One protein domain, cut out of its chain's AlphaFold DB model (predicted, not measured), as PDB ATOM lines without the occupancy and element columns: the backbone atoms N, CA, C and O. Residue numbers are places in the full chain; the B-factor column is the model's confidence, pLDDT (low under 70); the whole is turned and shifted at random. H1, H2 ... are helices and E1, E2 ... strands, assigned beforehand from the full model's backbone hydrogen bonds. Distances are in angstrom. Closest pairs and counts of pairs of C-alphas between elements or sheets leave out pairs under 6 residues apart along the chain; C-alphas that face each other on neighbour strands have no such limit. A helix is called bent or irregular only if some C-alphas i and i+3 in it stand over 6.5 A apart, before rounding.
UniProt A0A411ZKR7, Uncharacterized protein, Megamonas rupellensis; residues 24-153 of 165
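AT A GLANCE: This is residues 24 to 153 of the 165 residues of an uncharacterized protein of Megamonas rupellensis (UniProt A0A411ZKR7). This is a closed but uneven barrel of eight antiparallel strands, with the long hairpin E3 and E4 running out past the shorter strands as an arm. The bent helix H2 starts outside the barrel over E2 and runs on past the tip of E3, where its residues 147 to 153 stick out, while the short helix H1 sits outside the barrel toward the other end. The printed part has 130 residues, with two named helices and eight named strands in the order H1, E1 to E8, H2; the strands follow one another round the ring as a meander, each the antiparallel neighbour of the one before, and E8 closes it with E1. The class is mixed, helices and strands. The whole is only just loose, close to compact, with a radius of gyration of the C-alphas of 17.1 A, and spans 60 by 26 by 21 A.

IN THESE COORDINATES: Find C-alpha 24 at (-23.168, -22.580, 19.117), where H1 begins; it holds residues 24 to 28 and is irregular, but only just, with C-alphas 24 and 27 6.6 A apart. Next come E1, residues 30 to 35, 17.4 A long, and E2, residues 45 to 52, 23.5 A. E3, residues 57 to 68, is 34.0 A long. E4 begins at C-alpha 75, (-41.216, 13.064, 18.533), and runs 38.8 A to residue 88, bending by 56 degrees at residue 84. Then read E5, residues 91 to 94; E6, residues 97 to 102; E7, residues 107 to 111; and E8, residues 115 to 120. H2, residues 125 to 153, was assigned as one helix by its hydrogen bonds but is bent, with C-alphas 133 and 136 6.8 A apart. Its arms are H2a, residues 125 to 133, 12.2 A, and H2b, residues 136 to 153, 25.8 A, ending at C-alpha 153, (-42.310, 31.895, 33.128).

HOW THE PARTS SIT: Start with the barrel. In the hairpin E1 and E2, N 32 and O 48 are 2.8 A apart, within hydrogen-bond range. In the hairpin E2 and E3, N 47 and O 63 are 2.8 A apart. E4 is staggered: it pairs with E3 over residues 75 to 86, with N 62 and O 81 at 2.8 A, and with E5 over residues 86 to 88, with N 88 and O 91 at 2.9 A. Further round, look at N 99 and O 92 for E5 and E6, 2.8 A; N 100 and O 109 for E6 and E7, 2.9 A; and N 108 and O 118 for E7 and E8, 2.8 A. Between E8 and E1, N 33 and O 119 are 2.8 A apart, and so are N 119 and O 33. H2a is on the barrel, outside it, at a height of 8.1 A; it lies over E2 and runs along the strands, at 8 degrees to E2 on the local plane. Its closest C-alphas to E1 are those of Tyr 127 and Thr 33, 6.1 A. H2b stands at a shallow tilt of 29 degrees to H2a, and its closest C-alphas to E3 are those of Ala 138 and Tyr 67, 6.2 A. H1 is on the barrel, outside it, at a height of 6.4 A; its closest C-alphas to E2 are those of Tyr 28 and Ile 50, 6.4 A. H1 is apart from H2a and H2b. In H2a and H2b every O i to N i+4 pair is within hydrogen-bond range; in H1 0 of 1 is, beside 1 of 2 O i to N i+3 pairs.

THE WHOLE: The two C-alphas farthest apart are those of Glu 55 and Asn 153, 60.5 A. The printed part has no cut and no long link; E1 to E2 and E3 to E4 are short links, and the others are tight. Residues 147 to 153 of H2 stand free. The mean pLDDT of the printed part is 92.0, and in this predicted model residues 69 to 71 and 152 to 153 are under 70.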
ATOM      1  N   GLU A  24     -22.974 -23.208  17.811       83.88
ATOM      2  CA  GLU A  24     -23.168 -22.580  19.117       83.88
ATOM      3  C   GLU A  24     -23.629 -21.124  18.985       83.88
ATOM      4  O   GLU A  24     -24.440 -20.650  19.781       83.88
ATOM      5  N   GLY A  25     -23.150 -20.427  17.956       88.50
ATOM      6  CA  GLY A  25     -23.557 -19.060  17.666       88.50
ATOM      7  C   GLY A  25     -24.928 -18.927  16.992       88.50
ATOM      8  O   GLY A  25     -25.508 -17.845  17.012       88.50
ATOM      9  N   ASP A  26     -25.499 -20.002  16.439       93.00
ATOM     10  CA  ASP A  26     -26.735 -19.917  15.648       93.00
ATOM     11  C   ASP A  26     -27.948 -19.532  16.512       93.00
ATOM     12  O   ASP A  26     -28.863 -18.865  16.033       93.00
ATOM     13  N   LYS A  27     -27.917 -19.845  17.816       94.44
ATOM     14  CA  LYS A  27     -28.942 -19.433  18.795       94.44
ATOM     15  C   LYS A  27     -29.097 -17.916  18.927       94.44
ATOM     16  O   LYS A  27     -30.143 -17.437  19.356       94.44
ATOM     17  N   TYR A  28     -28.069 -17.157  18.550       96.62
ATOM     18  CA  TYR A  28     -28.094 -15.699  18.577       96.62
ATOM     19  C   TYR A  28     -28.738 -15.092  17.328       96.62
ATOM     20  O   TYR A  28     -29.215 -13.963  17.393       96.62
ATOM     21  N   ILE A  29     -28.764 -15.812  16.202       96.62
ATOM     22  CA  ILE A  29     -29.186 -15.275  14.902       96.62
ATOM     23  C   ILE A  29     -30.662 -14.888  14.931       96.62
ATOM     24  O   ILE A  29     -31.506 -15.669  15.362       96.62
ATOM     25  N   GLY A  30     -30.981 -13.701  14.421       97.12
ATOM     26  CA  GLY A  30     -32.334 -13.174  14.241       97.12
ATOM     27  C   GLY A  30     -32.525 -11.826  14.925       97.12
ATOM     28  O   GLY A  30     -31.551 -11.151  15.260       97.12
ATOM     29  N   LYS A  31     -33.785 -11.429  15.111       98.38
ATOM     30  CA  LYS A  31     -34.136 -10.099  15.614       98.38
ATOM     31  C   LYS A  31     -34.600 -10.155  17.067       98.38
ATOM     32  O   LYS A  31     -35.355 -11.049  17.450       98.38
ATOM     33  N   TRP A  32     -34.123  -9.214  17.874       98.31
ATOM     34  CA  TRP A  32     -34.332  -9.176  19.318       98.31
ATOM     35  C   TRP A  32     -34.733  -7.778  19.762       98.31
ATOM     36  O   TRP A  32     -34.022  -6.827  19.460       98.31
ATOM     37  N   THR A  33     -35.808  -7.649  20.529       98.25
ATOM     38  CA  THR A  33     -36.344  -6.352  20.951       98.25
ATOM     39  C   THR A  33     -36.594  -6.306  22.454       98.25
ATOM     40  O   THR A  33     -37.052  -7.276  23.055       98.25
ATOM     41  N   GLY A  34     -36.324  -5.163  23.082       97.00
ATOM     42  CA  GLY A  34     -36.647  -4.932  24.485       97.00
ATOM     43  C   GLY A  34     -36.384  -3.500  24.938       97.00
ATOM     44  O   GLY A  34     -35.834  -2.678  24.209       97.00
ATOM     45  N   LEU A  35     -36.797  -3.204  26.166       96.06
ATOM     46  CA  LEU A  35     -36.591  -1.907  26.806       96.06
ATOM     47  C   LEU A  35     -35.313  -1.918  27.643       96.06
ATOM     48  O   LEU A  35     -35.057  -2.873  28.378       96.06
ATOM     49  N   SER A  36     -34.580  -0.808  27.621       92.88
ATOM     50  CA  SER A  36     -33.397  -0.616  28.469       92.88
ATOM     51  C   SER A  36     -33.755  -0.637  29.963       92.88
ATOM     52  O   SER A  36     -32.963  -1.062  30.803       92.88
ATOM     53  N   ASN A  37     -34.986  -0.239  30.306       92.50
ATOM     54  CA  ASN A  37     -35.612  -0.522  31.595       92.50
ATOM     55  C   ASN A  37     -37.004  -1.149  31.369       92.50
ATOM     56  O   ASN A  37     -37.954  -0.418  31.081       92.50
ATOM     57  N   PRO A  38     -37.163  -2.471  31.561       89.94
ATOM     58  CA  PRO A  38     -38.430  -3.178  31.343       89.94
ATOM     59  C   PRO A  38     -39.622  -2.649  32.148       89.94
ATOM     60  O   PRO A  38     -40.764  -2.831  31.740       89.94
ATOM     61  N   ASN A  39     -39.370  -1.976  33.274       92.19
ATOM     62  CA  ASN A  39     -40.415  -1.412  34.132       92.19
ATOM     63  C   ASN A  39     -40.787   0.029  33.751       92.19
ATOM     64  O   ASN A  39     -41.650   0.629  34.388       92.19
ATOM     65  N   ASN A  40     -40.119   0.612  32.753       93.44
ATOM     66  CA  ASN A  40     -40.362   1.973  32.299       93.44
ATOM     67  C   ASN A  40     -40.613   2.000  30.782       93.44
ATOM     68  O   ASN A  40     -39.651   2.008  30.009       93.44
ATOM     69  N   PRO A  41     -41.881   2.113  30.345       93.19
ATOM     70  CA  PRO A  41     -42.242   2.232  28.930       93.19
ATOM     71  C   PRO A  41     -41.632   3.445  28.212       93.19
ATOM     72  O   PRO A  41     -41.608   3.477  26.991       93.19
ATOM     73  N   LEU A  42     -41.147   4.451  28.952       93.38
ATOM     74  CA  LEU A  42     -40.472   5.631  28.398       93.38
ATOM     75  C   LEU A  42     -38.948   5.477  28.298       93.38
ATOM     76  O   LEU A  42     -38.272   6.446  27.950       93.38
ATOM     77  N   SER A  43     -38.401   4.320  28.678       93.75
ATOM     78  CA  SER A  43     -36.983   4.020  28.471       93.75
ATOM     79  C   SER A  43     -36.682   3.748  26.999       93.75
ATOM     80  O   SER A  43     -37.592   3.534  26.199       93.75
ATOM     81  N   ASP A  44     -35.399   3.770  26.639       94.50
ATOM     82  CA  ASP A  44     -34.983   3.505  25.268       94.50
ATOM     83  C   ASP A  44     -35.376   2.085  24.837       94.50
ATOM     84  O   ASP A  44     -35.055   1.098  25.512       94.50
ATOM     85  N   LEU A  45     -36.058   2.001  23.695       96.62
ATOM     86  CA  LEU A  45     -36.427   0.770  23.011       96.62
ATOM     87  C   LEU A  45     -35.269   0.342  22.118       96.62
ATOM     88  O   LEU A  45     -34.909   1.048  21.178       96.62
ATOM     89  N   ARG A  46     -34.707  -0.829  22.390       96.25
ATOM     90  CA  ARG A  46     -33.613  -1.406  21.618       96.25
ATOM     91  C   ARG A  46     -34.120  -2.556  20.770       96.25
ATOM     92  O   ARG A  46     -34.810  -3.439  21.274       96.25
ATOM     93  N   GLN A  47     -33.718  -2.563  19.510       97.81
ATOM     94  CA  GLN A  47     -33.833  -3.700  18.616       97.81
ATOM     95  C   GLN A  47     -32.449  -4.055  18.081       97.81
ATOM     96  O   GLN A  47     -31.701  -3.178  17.656       97.81
ATOM     97  N   VAL A  48     -32.117  -5.339  18.104       97.31
ATOM     98  CA  VAL A  48     -30.844  -5.877  17.636       97.31
ATOM     99  C   VAL A  48     -31.121  -6.992  16.641       97.31
ATOM    100  O   VAL A  48     -31.789  -7.967  16.973       97.31
ATOM    101  N   THR A  49     -30.582  -6.866  15.436       98.31
ATOM    102  CA  THR A  49     -30.538  -7.940  14.444       98.31
ATOM    103  C   THR A  49     -29.144  -8.544  14.444       98.31
ATOM    104  O   THR A  49     -28.154  -7.828  14.295       98.31
ATOM    105  N   ILE A  50     -29.070  -9.859  14.617       98.19
ATOM    106  CA  ILE A  50     -27.822 -10.618  14.670       98.19
ATOM    107  C   ILE A  50     -27.761 -11.558  13.476       98.19
ATOM    108  O   ILE A  50     -28.649 -12.388  13.283       98.19
ATOM    109  N   GLU A  51     -26.683 -11.462  12.708       97.56
ATOM    110  CA  GLU A  51     -26.448 -12.258  11.506       97.56
ATOM    111  C   GLU A  51     -25.077 -12.929  11.572       97.56
ATOM    112  O   GLU A  51     -24.105 -12.364  12.078       97.56
ATOM    113  N   LYS A  52     -24.977 -14.153  11.052       95.75
ATOM    114  CA  LYS A  52     -23.702 -14.874  10.985       95.75
ATOM    115  C   LYS A  52     -22.834 -14.271   9.884       95.75
ATOM    116  O   LYS A  52     -23.264 -14.191   8.740       95.75
ATOM    117  N   ASN A  53     -21.606 -13.888  10.225       94.50
ATOM    118  CA  ASN A  53     -20.620 -13.379   9.266       94.50
ATOM    119  C   ASN A  53     -19.557 -14.442   8.947       94.50
ATOM    120  O   ASN A  53     -19.205 -14.684   7.800       94.50
ATOM    121  N   SER A  54     -19.064 -15.123   9.981       91.19
ATOM    122  CA  SER A  54     -18.160 -16.275   9.874       91.19
ATOM    123  C   SER A  54     -18.433 -17.238  11.031       91.19
ATOM    124  O   SER A  54     -19.345 -17.002  11.818       91.19
ATOM    125  N   GLU A  55     -17.654 -18.313  11.159       86.81
ATOM    126  CA  GLU A  55     -17.821 -19.302  12.236       86.81
ATOM    127  C   GLU A  55     -17.893 -18.661  13.633       86.81
ATOM    128  O   GLU A  55     -18.794 -18.974  14.403       86.81
ATOM    129  N   ASN A  56     -17.004 -17.701  13.909       91.75
ATOM    130  CA  ASN A  56     -16.893 -17.062  15.221       91.75
ATOM    131  C   ASN A  56     -17.247 -15.573  15.221       91.75
ATOM    132  O   ASN A  56     -17.126 -14.945  16.266       91.75
ATOM    133  N   ASN A  57     -17.660 -14.989  14.092       95.31
ATOM    134  CA  ASN A  57     -18.015 -13.568  14.042       95.31
ATOM    135  C   ASN A  57     -19.434 -13.349  13.529       95.31
ATOM    136  O   ASN A  57     -19.879 -14.016  12.593       95.31
ATOM    137  N   PHE A  58     -20.098 -12.357  14.109       97.69
ATOM    138  CA  PHE A  58     -21.492 -12.013  13.866       97.69
ATOM    139  C   PHE A  58     -21.601 -10.520  13.576       97.69
ATOM    140  O   PHE A  58     -20.929  -9.719  14.223       97.69
ATOM    141  N   ILE A  59     -22.427 -10.151  12.604       98.19
ATOM    142  CA  ILE A  59     -22.811  -8.758  12.378       98.19
ATOM    143  C   ILE A  59     -23.978  -8.453  13.306       98.19
ATOM    144  O   ILE A  59     -24.939  -9.221  13.380       98.19
ATOM    145  N   ILE A  60     -23.875  -7.337  14.014       97.69
ATOM    146  CA  ILE A  60     -24.864  -6.866  14.971       97.69
ATOM    147  C   ILE A  60     -25.336  -5.506  14.484       97.69
ATOM    148  O   ILE A  60     -24.577  -4.543  14.506       97.69
ATOM    149  N   ASN A  61     -26.578  -5.442  14.019       97.75
ATOM    150  CA  ASN A  61     -27.226  -4.197  13.631       97.75
ATOM    151  C   ASN A  61     -28.164  -3.777  14.751       97.75
ATOM    152  O   ASN A  61     -29.114  -4.488  15.076       97.75
ATOM    153  N   GLU A  62     -27.903  -2.625  15.339       95.75
ATOM    154  CA  GLU A  62     -28.655  -2.100  16.460       95.75
ATOM    155  C   GLU A  62     -29.455  -0.868  16.051       95.75
ATOM    156  O   GLU A  62     -29.012  -0.030  15.268       95.75
ATOM    157  N   LYS A  63     -30.658  -0.770  16.610       96.81
ATOM    158  CA  LYS A  63     -31.566   0.362  16.496       96.81
ATOM    159  C   LYS A  63     -32.059   0.711  17.894       96.81
ATOM    160  O   LYS A  63     -32.705  -0.111  18.545       96.81
ATOM    161  N   ILE A  64     -31.771   1.925  18.346       95.38
ATOM    162  CA  ILE A  64     -32.231   2.459  19.629       95.38
ATOM    163  C   ILE A  64     -33.195   3.597  19.342       95.38
ATOM    164  O   ILE A  64     -32.829   4.569  18.680       95.38
ATOM    165  N   GLY A  65     -34.420   3.478  19.840       95.69
ATOM    166  CA  GLY A  65     -35.460   4.474  19.658       95.69
ATOM    167  C   GLY A  65     -36.050   4.965  20.972       95.69
ATOM    168  O   GLY A  65     -36.263   4.193  21.905       95.69
ATOM    169  N   SER A  66     -36.352   6.257  21.036       95.00
ATOM    170  CA  SER A  66     -37.110   6.836  22.143       95.00
ATOM    171  C   SER A  66     -37.865   8.095  21.738       95.00
ATOM    172  O   SER A  66     -37.531   8.790  20.773       95.00
ATOM    173  N   TYR A  67     -38.924   8.394  22.496       93.94
ATOM    174  CA  TYR A  67     -39.609   9.675  22.390       93.94
ATOM    175  C   TYR A  67     -38.804  10.749  23.102       93.94
ATOM    176  O   TYR A  67     -38.663  10.754  24.331       93.94
ATOM    177  N   ASN A  68     -38.307  11.692  22.313       81.12
ATOM    178  CA  ASN A  68     -37.534  12.798  22.822       81.12
ATOM    179  C   ASN A  68     -38.444  14.000  23.119       81.12
ATOM    180  O   ASN A  68     -39.275  14.376  22.295       81.12
ATOM    181  N   ALA A  69     -38.281  14.590  24.306       66.56
ATOM    182  CA  ALA A  69     -39.052  15.742  24.778       66.56
ATOM    183  C   ALA A  69     -38.291  17.077  24.638       66.56
ATOM    184  O   ALA A  69     -38.744  18.093  25.160       66.56
ATOM    185  N   TYR A  70     -37.131  17.108  23.969       59.72
ATOM    186  CA  TYR A  70     -36.390  18.355  23.764       59.72
ATOM    187  C   TYR A  70     -37.044  19.233  22.680       59.72
ATOM    188  O   TYR A  70     -37.127  18.848  21.513       59.72
ATOM    189  N   GLY A  71     -37.439  20.455  23.050       63.16
ATOM    190  CA  GLY A  71     -37.932  21.486  22.131       63.16
ATOM    191  C   GLY A  71     -39.456  21.650  22.124       63.16
ATOM    192  O   GLY A  71     -40.124  21.461  23.133       63.16
ATOM    193  N   LYS A  72     -40.026  22.059  20.979       71.50
ATOM    194  CA  LYS A  72     -41.460  22.402  20.847       71.50
ATOM    195  C   LYS A  72     -42.393  21.209  20.588       71.50
ATOM    196  O   LYS A  72     -43.605  21.418  20.525       71.50
ATOM    197  N   LYS A  73     -41.867  19.992  20.416       82.62
ATOM    198  CA  LYS A  73     -42.651  18.794  20.077       82.62
ATOM    199  C   LYS A  73     -42.083  17.528  20.720       82.62
ATOM    200  O   LYS A  73     -40.870  17.400  20.845       82.62
ATOM    201  N   CYS A  74     -42.974  16.598  21.054       89.88
ATOM    202  CA  CYS A  74     -42.636  15.217  21.379       89.88
ATOM    203  C   CYS A  74     -42.568  14.413  20.076       89.88
ATOM    204  O   CYS A  74     -43.557  14.342  19.349       89.88
ATOM    205  N   GLU A  75     -41.409  13.839  19.760       91.94
ATOM    206  CA  GLU A  75     -41.216  13.064  18.533       91.94
ATOM    207  C   GLU A  75     -40.373  11.815  18.777       91.94
ATOM    208  O   GLU A  75     -39.498  11.790  19.646       91.94
ATOM    209  N   TRP A  76     -40.642  10.777  17.991       94.38
ATOM    210  CA  TRP A  76     -39.842   9.563  17.983       94.38
ATOM    211  C   TRP A  76     -38.520   9.813  17.260       94.38
ATOM    212  O   TRP A  76     -38.517  10.309  16.131       94.38
ATOM    213  N   LYS A  77     -37.404   9.446  17.888       93.19
ATOM    214  CA  LYS A  77     -36.076   9.461  17.268       93.19
ATOM    215  C   LYS A  77     -35.464   8.079  17.335       93.19
ATOM    216  O   LYS A  77     -35.660   7.377  18.320       93.19
ATOM    217  N   GLU A  78     -34.717   7.729  16.296       95.00
ATOM    218  CA  GLU A  78     -33.991   6.467  16.196       95.00
ATOM    219  C   GLU A  78     -32.531   6.750  15.865       95.00
ATOM    220  O   GLU A  78     -32.235   7.606  15.029       95.00
ATOM    221  N   ASN A  79     -31.638   6.012  16.509       95.62
ATOM    222  CA  ASN A  79     -30.232   5.923  16.155       95.62
ATOM    223  C   ASN A  79     -29.927   4.478  15.780       95.62
ATOM    224  O   ASN A  79     -30.430   3.556  16.424       95.62
ATOM    225  N   THR A  80     -29.095   4.288  14.764       97.06
ATOM    226  CA  THR A  80     -28.650   2.965  14.339       97.06
ATOM    227  C   THR A  80     -27.136   2.853  14.395       97.06
ATOM    228  O   THR A  80     -26.416   3.829  14.173       97.06
ATOM    229  N   SER A  81     -26.653   1.653  14.686       96.25
ATOM    230  CA  SER A  81     -25.234   1.304  14.667       96.25
ATOM    231  C   SER A  81     -25.048  -0.115  14.137       96.25
ATOM    232  O   SER A  81     -25.963  -0.939  14.174       96.25
ATOM    233  N   THR A  82     -23.853  -0.389  13.624       97.44
ATOM    234  CA  THR A  82     -23.455  -1.720  13.169       97.44
ATOM    235  C   THR A  82     -22.101  -2.052  13.767       97.44
ATOM    236  O   THR A  82     -21.159  -1.273  13.632       97.44
ATOM    237  N   ASP A  83     -22.004  -3.231  14.366       97.06
ATOM    238  CA  ASP A  83     -20.797  -3.746  14.997       97.06
ATOM    239  C   ASP A  83     -20.526  -5.194  14.573       97.06
ATOM    240  O   ASP A  83     -21.397  -5.900  14.057       97.06
ATOM    241  N   ILE A  84     -19.297  -5.651  14.816       96.69
ATOM    242  CA  ILE A  84     -18.918  -7.058  14.669       96.69
ATOM    243  C   ILE A  84     -18.692  -7.635  16.063       96.69
ATOM    244  O   ILE A  84     -17.833  -7.160  16.806       96.69
ATOM    245  N   ALA A  85     -19.445  -8.679  16.402       97.38
ATOM    246  CA  ALA A  85     -19.245  -9.449  17.618       97.38
ATOM    247  C   ALA A  85     -18.423 -10.703  17.354       97.38
ATOM    248  O   ALA A  85     -18.610 -11.365  16.333       97.38
ATOM    249  N   THR A  86     -17.593 -11.083  18.320       96.88
ATOM    250  CA  THR A  86     -16.889 -12.367  18.318       96.88
ATOM    251  C   THR A  86     -17.510 -13.304  19.350       96.88
ATOM    252  O   THR A  86     -17.758 -12.903  20.489       96.88
ATOM    253  N   LEU A  87     -17.757 -14.555  18.964       96.00
ATOM    254  CA  LEU A  87     -18.178 -15.618  19.869       96.00
ATOM    255  C   LEU A  87     -16.994 -16.026  20.751       96.00
ATOM    256  O   LEU A  87     -15.968 -16.500  20.261       96.00
ATOM    257  N   LYS A  88     -17.133 -15.829  22.060       93.69
ATOM    258  CA  LYS A  88     -16.128 -16.175  23.061       93.69
ATOM    259  C   LYS A  88     -16.813 -16.641  24.337       93.69
ATOM    260  O   LYS A  88     -17.709 -15.966  24.838       93.69
ATOM    261  N   ASP A  89     -16.387 -17.789  24.861       91.44
ATOM    262  CA  ASP A  89     -16.912 -18.374  26.103       91.44
ATOM    263  C   ASP A  89     -18.455 -18.472  26.102       91.44
ATOM    264  O   ASP A  89     -19.129 -18.145  27.083       91.44
ATOM    265  N   GLY A  90     -19.019 -18.852  24.950       91.50
ATOM    266  CA  GLY A  90     -20.458 -18.998  24.726       91.50
ATOM    267  C   GLY A  90     -21.258 -17.698  24.634       91.50
ATOM    268  O   GLY A  90     -22.490 -17.759  24.652       91.50
ATOM    269  N   LYS A  91     -20.605 -16.532  24.524       95.44
ATOM    270  CA  LYS A  91     -21.217 -15.192  24.429       95.44
ATOM    271  C   LYS A  91     -20.773 -14.464  23.170       95.44
ATOM    272  O   LYS A  91     -19.638 -14.634  22.733       95.44
ATOM    273  N   LEU A  92     -21.622 -13.590  22.638       96.94
ATOM    274  CA  LEU A  92     -21.194 -12.638  21.611       96.94
ATOM    275  C   LEU A  92     -20.624 -11.392  22.286       96.94
ATOM    276  O   LEU A  92     -21.309 -10.766  23.093       96.94
ATOM    277  N   VAL A  93     -19.377 -11.040  21.984       96.50
ATOM    278  CA  VAL A  93     -18.652  -9.929  22.620       96.50
ATOM    279  C   VAL A  93     -18.366  -8.831  21.599       96.50
ATOM    280  O   VAL A  93     -17.828  -9.116  20.532       96.50
ATOM    281  N   ILE A  94     -18.686  -7.582  21.953       94.44
ATOM    282  CA  ILE A  94     -18.403  -6.366  21.174       94.44
ATOM    283  C   ILE A  94     -17.761  -5.345  22.115       94.44
ATOM    284  O   ILE A  94     -18.441  -4.756  22.955       94.44
ATOM    285  N   GLY A  95     -16.449  -5.135  22.005       87.38
ATOM    286  CA  GLY A  95     -15.734  -4.226  22.907       87.38
ATOM    287  C   GLY A  95     -15.973  -4.569  24.387       87.38
ATOM    288  O   GLY A  95     -15.658  -5.672  24.827       87.38
ATOM    289  N   GLY A  96     -16.526  -3.618  25.152       85.94
ATOM    290  CA  GLY A  96     -16.890  -3.783  26.569       85.94
ATOM    291  C   GLY A  96     -18.282  -4.381  26.828       85.94
ATOM    292  O   GLY A  96     -18.657  -4.553  27.986       85.94
ATOM    293  N   THR A  97     -19.036  -4.698  25.776       92.62
ATOM    294  CA  THR A  97     -20.418  -5.190  25.828       92.62
ATOM    295  C   THR A  97     -20.480  -6.670  25.457       92.62
ATOM    296  O   THR A  97     -19.672  -7.170  24.672       92.62
ATOM    297  N   SER A  98     -21.457  -7.402  25.998       95.94
ATOM    298  CA  SER A  98     -21.721  -8.780  25.566       95.94
ATOM    299  C   SER A  98     -23.199  -9.138  25.519       95.94
ATOM    300  O   SER A  98     -24.001  -8.640  26.308       95.94
ATOM    301  N   PHE A  99     -23.532 -10.075  24.637       97.00
ATOM    302  CA  PHE A  99     -24.830 -10.720  24.555       97.00
ATOM    303  C   PHE A  99     -24.719 -12.167  25.034       97.00
ATOM    304  O   PHE A  99     -23.835 -12.914  24.609       97.00
ATOM    305  N   THR A 100     -25.617 -12.568  25.931       96.44
ATOM    306  CA  THR A 100     -25.725 -13.946  26.431       96.44
ATOM    307  C   THR A 100     -27.107 -14.482  26.101       96.44
ATOM    308  O   THR A 100     -28.104 -13.906  26.532       96.44
ATOM    309  N   TYR A 101     -27.171 -15.575  25.347       96.56
ATOM    310  CA  TYR A 101     -28.434 -16.254  25.077       96.56
ATOM    311  C   TYR A 101     -28.886 -17.050  26.302       96.56
ATOM    312  O   TYR A 101     -28.098 -17.797  26.888       96.56
ATOM    313  N   ILE A 102     -30.151 -16.893  26.680       95.56
ATOM    314  CA  ILE A 102     -30.764 -17.561  27.823       95.56
ATOM    315  C   ILE A 102     -31.783 -18.574  27.298       95.56
ATOM    316  O   ILE A 102     -32.886 -18.231  26.882       95.56
ATOM    317  N   GLU A 103     -31.405 -19.853  27.334       92.38
ATOM    318  CA  GLU A 103     -32.211 -20.954  26.781       92.38
ATOM    319  C   GLU A 103     -33.575 -21.110  27.462       92.38
ATOM    320  O   GLU A 103     -34.558 -21.452  26.813       92.38
ATOM    321  N   LYS A 104     -33.651 -20.842  28.773       93.69
ATOM    322  CA  LYS A 104     -34.857 -21.080  29.580       93.69
ATOM    323  C   LYS A 104     -36.077 -20.293  29.091       93.69
ATOM    324  O   LYS A 104     -37.195 -20.784  29.212       93.69
ATOM    325  N   ASP A 105     -35.870 -19.072  28.617       91.88
ATOM    326  CA  ASP A 105     -36.936 -18.137  28.248       91.88
ATOM    327  C   ASP A 105     -36.786 -17.581  26.827       91.88
ATOM    328  O   ASP A 105     -37.564 -16.718  26.425       91.88
ATOM    329  N   ASN A 106     -35.833 -18.113  26.050       94.06
ATOM    330  CA  ASN A 106     -35.522 -17.660  24.696       94.06
ATOM    331  C   ASN A 106     -35.311 -16.139  24.643       94.06
ATOM    332  O   ASN A 106     -35.871 -15.439  23.794       94.06
ATOM    333  N   THR A 107     -34.527 -15.625  25.590       96.38
ATOM    334  CA  THR A 107     -34.161 -14.212  25.649       96.38
ATOM    335  C   THR A 107     -32.681 -14.005  25.387       96.38
ATOM    336  O   THR A 107     -31.845 -14.904  25.514       96.38
ATOM    337  N   LEU A 108     -32.357 -12.771  25.029       96.88
ATOM    338  CA  LEU A 108     -30.999 -12.305  24.882       96.88
ATOM    339  C   LEU A 108     -30.701 -11.287  25.979       96.88
ATOM    340  O   LEU A 108     -31.262 -10.193  26.000       96.88
ATOM    341  N   LEU A 109     -29.807 -11.640  26.898       96.31
ATOM    342  CA  LEU A 109     -29.305 -10.713  27.902       96.31
ATOM    343  C   LEU A 109     -28.241  -9.818  27.265       96.31
ATOM    344  O   LEU A 109     -27.157 -10.294  26.919       96.31
ATOM    345  N   TYR A 110     -28.537  -8.526  27.168       95.31
ATOM    346  CA  TYR A 110     -27.571  -7.489  26.833       95.31
ATOM    347  C   TYR A 110     -26.856  -7.027  28.109       95.31
ATOM    348  O   TYR A 110     -27.502  -6.640  29.082       95.31
ATOM    349  N   ASN A 111     -25.523  -7.085  28.115       89.81
ATOM    350  CA  ASN A 111     -24.667  -6.582  29.190       89.81
ATOM    351  C   ASN A 111     -23.783  -5.450  28.644       89.81
ATOM    352  O   ASN A 111     -22.658  -5.720  28.219       89.81
ATOM    353  N   GLY A 112     -24.291  -4.217  28.644       85.06
ATOM    354  CA  GLY A 112     -23.585  -3.013  28.185       85.06
ATOM    355  C   GLY A 112     -23.866  -1.815  29.095       85.06
ATOM    356  O   GLY A 112     -23.568  -1.871  30.287       85.06
ATOM    357  N   ASP A 113     -24.464  -0.751  28.549       79.31
ATOM    358  CA  ASP A 113     -24.934   0.440  29.293       79.31
ATOM    359  C   ASP A 113     -25.991   0.130  30.377       79.31
ATOM    360  O   ASP A 113     -26.212   0.916  31.300       79.31
ATOM    361  N   GLY A 114     -26.586  -1.057  30.307       75.25
ATOM    362  CA  GLY A 114     -27.404  -1.671  31.337       75.25
ATOM    363  C   GLY A 114     -27.393  -3.194  31.223       75.25
ATOM    364  O   GLY A 114     -26.787  -3.778  30.320       75.25
ATOM    365  N   LYS A 115     -28.073  -3.845  32.174       87.19
ATOM    366  CA  LYS A 115     -28.414  -5.271  32.100       87.19
ATOM    367  C   LYS A 115     -29.911  -5.410  31.901       87.19
ATOM    368  O   LYS A 115     -30.677  -5.171  32.833       87.19
ATOM    369  N   TYR A 116     -30.316  -5.801  30.704       92.00
ATOM    370  CA  TYR A 116     -31.718  -6.026  30.372       92.00
ATOM    371  C   TYR A 116     -31.857  -7.104  29.301       92.00
ATOM    372  O   TYR A 116     -30.898  -7.489  28.629       92.00
ATOM    373  N   TYR A 117     -33.078  -7.614  29.189       95.38
ATOM    374  CA  TYR A 117     -33.421  -8.742  28.339       95.38
ATOM    375  C   TYR A 117     -34.124  -8.262  27.074       95.38
ATOM    376  O   TYR A 117     -35.023  -7.422  27.133       95.38
ATOM    377  N   LEU A 118     -33.731  -8.835  25.943       97.12
ATOM    378  CA  LEU A 118     -34.386  -8.681  24.654       97.12
ATOM    379  C   LEU A 118     -35.113  -9.986  24.319       97.12
ATOM    380  O   LEU A 118     -34.574 -11.077  24.516       97.12
ATOM    381  N   LYS A 119     -36.337  -9.886  23.812       97.00
ATOM    382  CA  LYS A 119     -37.131 -11.026  23.349       97.00
ATOM    383  C   LYS A 119     -36.973 -11.199  21.852       97.00
ATOM    384  O   LYS A 119     -36.748 -10.220  21.147       97.00
ATOM    385  N   LYS A 120     -37.140 -12.428  21.370       97.00
ATOM    386  CA  LYS A 120     -37.234 -12.696  19.935       97.00
ATOM    387  C   LYS A 120     -38.386 -11.898  19.317       97.00
ATOM    388  O   LYS A 120     -39.484 -11.910  19.865       97.00
ATOM    389  N   ASP A 121     -38.121 -11.217  18.210       97.50
ATOM    390  CA  ASP A 121     -39.055 -10.282  17.573       97.50
ATOM    391  C   ASP A 121     -38.882 -10.294  16.049       97.50
ATOM    392  O   ASP A 121     -38.548  -9.286  15.430       97.50
ATOM    393  N   ASP A 122     -39.017 -11.466  15.430       93.81
ATOM    394  CA  ASP A 122     -38.715 -11.638  14.003       93.81
ATOM    395  C   ASP A 122     -39.630 -10.784  13.094       93.81
ATOM    396  O   ASP A 122     -39.185 -10.311  12.043       93.81
ATOM    397  N   ASP A 123     -40.865 -10.510  13.526       96.12
ATOM    398  CA  ASP A 123     -41.904  -9.782  12.786       96.12
ATOM    399  C   ASP A 123     -42.084  -8.301  13.190       96.12
ATOM    400  O   ASP A 123     -43.005  -7.649  12.701       96.12
ATOM    401  N   ASP A 124     -41.210  -7.756  14.047       96.38
ATOM    402  CA  ASP A 124     -41.291  -6.386  14.595       96.38
ATOM    403  C   ASP A 124     -42.554  -6.091  15.434       96.38
ATOM    404  O   ASP A 124     -42.884  -4.920  15.694       96.38
ATOM    405  N   SER A 125     -43.284  -7.123  15.864       97.12
ATOM    406  CA  SER A 125     -44.503  -6.963  16.656       97.12
ATOM    407  C   SER A 125     -44.216  -6.382  18.041       97.12
ATOM    408  O   SER A 125     -44.901  -5.440  18.455       97.12
ATOM    409  N   GLU A 126     -43.184  -6.857  18.743       96.69
ATOM    410  CA  GLU A 126     -42.809  -6.342  20.067       96.69
ATOM    411  C   GLU A 126     -42.312  -4.897  19.946       96.69
ATOM    412  O   GLU A 126     -42.739  -4.032  20.714       96.69
ATOM    413  N   TYR A 127     -41.488  -4.591  18.938       97.19
ATOM    414  CA  TYR A 127     -41.011  -3.226  18.685       97.19
ATOM    415  C   TYR A 127     -42.165  -2.251  18.461       97.19
ATOM    416  O   TYR A 127     -42.245  -1.195  19.095       97.19
ATOM    417  N   THR A 128     -43.096  -2.625  17.586       97.31
ATOM    418  CA  THR A 128     -44.265  -1.803  17.262       97.31
ATOM    419  C   THR A 128     -45.153  -1.600  18.488       97.31
ATOM    420  O   THR A 128     -45.592  -0.479  18.761       97.31
ATOM    421  N   ASN A 129     -45.380  -2.659  19.267       97.81
ATOM    422  CA  ASN A 129     -46.201  -2.608  20.472       97.81
ATOM    423  C   ASN A 129     -45.581  -1.729  21.562       97.81
ATOM    424  O   ASN A 129     -46.282  -0.887  22.124       97.81
ATOM    425  N   LEU A 130     -44.287  -1.881  21.848       97.31
ATOM    426  CA  LEU A 130     -43.593  -1.089  22.866       97.31
ATOM    427  C   LEU A 130     -43.542   0.394  22.484       97.31
ATOM    428  O   LEU A 130     -43.870   1.252  23.305       97.31
ATOM    429  N   LYS A 131     -43.240   0.709  21.218       97.00
ATOM    430  CA  LYS A 131     -43.286   2.087  20.708       97.00
ATOM    431  C   LYS A 131     -44.681   2.703  20.850       97.00
ATOM    432  O   LYS A 131     -44.805   3.847  21.284       97.00
ATOM    433  N   LYS A 132     -45.734   1.951  20.520       96.94
ATOM    434  CA  LYS A 132     -47.128   2.404  20.649       96.94
ATOM    435  C   LYS A 132     -47.541   2.629  22.107       96.94
ATOM    436  O   LYS A 132     -48.274   3.569  22.388       96.94
ATOM    437  N   GLN A 133     -47.067   1.798  23.037       96.50
ATOM    438  CA  GLN A 133     -47.311   1.977  24.473       96.50
ATOM    439  C   GLN A 133     -46.610   3.224  25.031       96.50
ATOM    440  O   GLN A 133     -47.165   3.914  25.884       96.50
ATOM    441  N   ALA A 134     -45.408   3.533  24.536       96.19
ATOM    442  CA  ALA A 134     -44.628   4.684  24.979       96.19
ATOM    443  C   ALA A 134     -45.217   6.032  24.526       96.19
ATOM    444  O   ALA A 134     -45.091   7.025  25.240       96.19
ATOM    445  N   GLU A 135     -45.859   6.081  23.357       95.31
ATOM    446  CA  GLU A 135     -46.332   7.319  22.720       95.31
ATOM    447  C   GLU A 135     -47.273   8.176  23.588       95.31
ATOM    448  O   GLU A 135     -46.931   9.336  23.845       95.31
ATOM    449  N   PRO A 136     -48.417   7.667  24.096       95.38
ATOM    450  CA  PRO A 136     -49.324   8.490  24.896       95.38
ATOM    451  C   PRO A 136     -48.664   8.985  26.188       95.38
ATOM    452  O   PRO A 136     -48.851  10.138  26.574       95.38
ATOM    453  N   LEU A 137     -47.833   8.148  26.816       95.12
ATOM    454  CA  LEU A 137     -47.098   8.494  28.033       95.12
ATOM    455  C   LEU A 137     -46.059   9.591  27.770       95.12
ATOM    456  O   LEU A 137     -45.832  10.466  28.609       95.12
ATOM    457  N   ALA A 138     -45.418   9.561  26.602       94.44
ATOM    458  CA  ALA A 138     -44.438  10.561  26.214       94.44
ATOM    459  C   ALA A 138     -45.103  11.913  25.932       94.44
ATOM    460  O   ALA A 138     -44.592  12.942  26.379       94.44
ATOM    461  N   ILE A 139     -46.258  11.902  25.259       93.19
ATOM    462  CA  ILE A 139     -47.079  13.093  25.010       93.19
ATOM    463  C   ILE A 139     -47.560  13.697  26.334       93.19
ATOM    464  O   ILE A 139     -47.384  14.894  26.550       93.19
ATOM    465  N   GLU A 140     -48.100  12.886  27.248       93.00
ATOM    466  CA  GLU A 140     -48.542  13.352  28.569       93.00
ATOM    467  C   GLU A 140     -47.388  13.997  29.348       93.00
ATOM    468  O   GLU A 140     -47.508  15.117  29.854       93.00
ATOM    469  N   ARG A 141     -46.233  13.319  29.399       90.94
ATOM    470  CA  ARG A 141     -45.024  13.840  30.045       90.94
ATOM    471  C   ARG A 141     -44.595  15.175  29.432       90.94
ATOM    472  O   ARG A 141     -44.230  16.091  30.167       90.94
ATOM    473  N   PHE A 142     -44.640  15.291  28.109       90.94
ATOM    474  CA  PHE A 142     -44.271  16.503  27.386       90.94
ATOM    475  C   PHE A 142     -45.210  17.680  27.689       90.94
ATOM    476  O   PHE A 142     -44.739  18.772  28.014       90.94
ATOM    477  N   GLU A 143     -46.527  17.466  27.665       89.81
ATOM    478  CA  GLU A 143     -47.501  18.517  27.989       89.81
ATOM    479  C   GLU A 143     -47.394  18.968  29.452       89.81
ATOM    480  O   GLU A 143     -47.460  20.167  29.737       89.81
ATOM    481  N   LYS A 144     -47.117  18.043  30.380       88.50
ATOM    482  CA  LYS A 144     -46.841  18.384  31.782       88.50
ATOM    483  C   LYS A 144     -45.617  19.290  31.920       88.50
ATOM    484  O   LYS A 144     -45.677  20.275  32.656       88.50
ATOM    485  N   TYR A 145     -44.529  19.000  31.203       85.31
ATOM    486  CA  TYR A 145     -43.342  19.857  31.214       85.31
ATOM    487  C   TYR A 145     -43.626  21.250  30.648       85.31
ATOM    488  O   TYR A 145     -43.240  22.242  31.264       85.31
ATOM    489  N   LYS A 146     -44.366  21.356  29.540       85.19
ATOM    490  CA  LYS A 146     -44.759  22.658  28.975       85.19
ATOM    491  C   LYS A 146     -45.635  23.479  29.919       85.19
ATOM    492  O   LYS A 146     -45.472  24.696  30.003       85.19
ATOM    493  N   ALA A 147     -46.569  22.838  30.621       84.19
ATOM    494  CA  ALA A 147     -47.405  23.513  31.609       84.19
ATOM    495  C   ALA A 147     -46.561  24.075  32.766       84.19
ATOM    496  O   ALA A 147     -46.730  25.234  33.141       84.19
ATOM    497  N   GLN A 148     -45.603  23.293  33.273       80.06
ATOM    498  CA  GLN A 148     -44.676  23.731  34.323       80.06
ATOM    499  C   GLN A 148     -43.769  24.878  33.863       80.06
ATOM    500  O   GLN A 148     -43.587  25.848  34.595       80.06
ATOM    501  N   GLU A 149     -43.232  24.807  32.644       78.94
ATOM    502  CA  GLU A 149     -42.435  25.890  32.062       78.94
ATOM    503  C   GLU A 149     -43.257  27.184  31.949       78.94
ATOM    504  O   GLU A 149     -42.774  28.263  32.295       78.94
ATOM    505  N   LYS A 150     -44.529  27.084  31.545       74.56
ATOM    506  CA  LYS A 150     -45.447  28.229  31.512       74.56
ATOM    507  C   LYS A 150     -45.669  28.834  32.904       74.56
ATOM    508  O   LYS A 150     -45.645  30.053  33.020       74.56
ATOM    509  N   GLU A 151     -45.852  28.021  33.946       72.06
ATOM    510  CA  GLU A 151     -46.009  28.503  35.332       72.06
ATOM    511  C   GLU A 151     -44.744  29.151  35.913       72.06
ATOM    512  O   GLU A 151     -44.826  30.061  36.742       72.06
ATOM    513  N   LEU A 152     -43.562  28.676  35.522       66.81
ATOM    514  CA  LEU A 152     -42.289  29.269  35.936       66.81
ATOM    515  C   LEU A 152     -42.021  30.591  35.208       66.81
ATOM    516  O   LEU A 152     -41.459  31.508  35.802       66.81
ATOM    517  N   ASN A 153     -42.468  30.701  33.955       64.06
ATOM    518  CA  ASN A 153     -42.310  31.895  33.128       64.06
ATOM    519  C   ASN A 153     -43.447  32.922  33.288       64.06
ATOM    520  O   ASN A 153     -43.334  34.031  32.764       64.06
TER     521      ASN A 153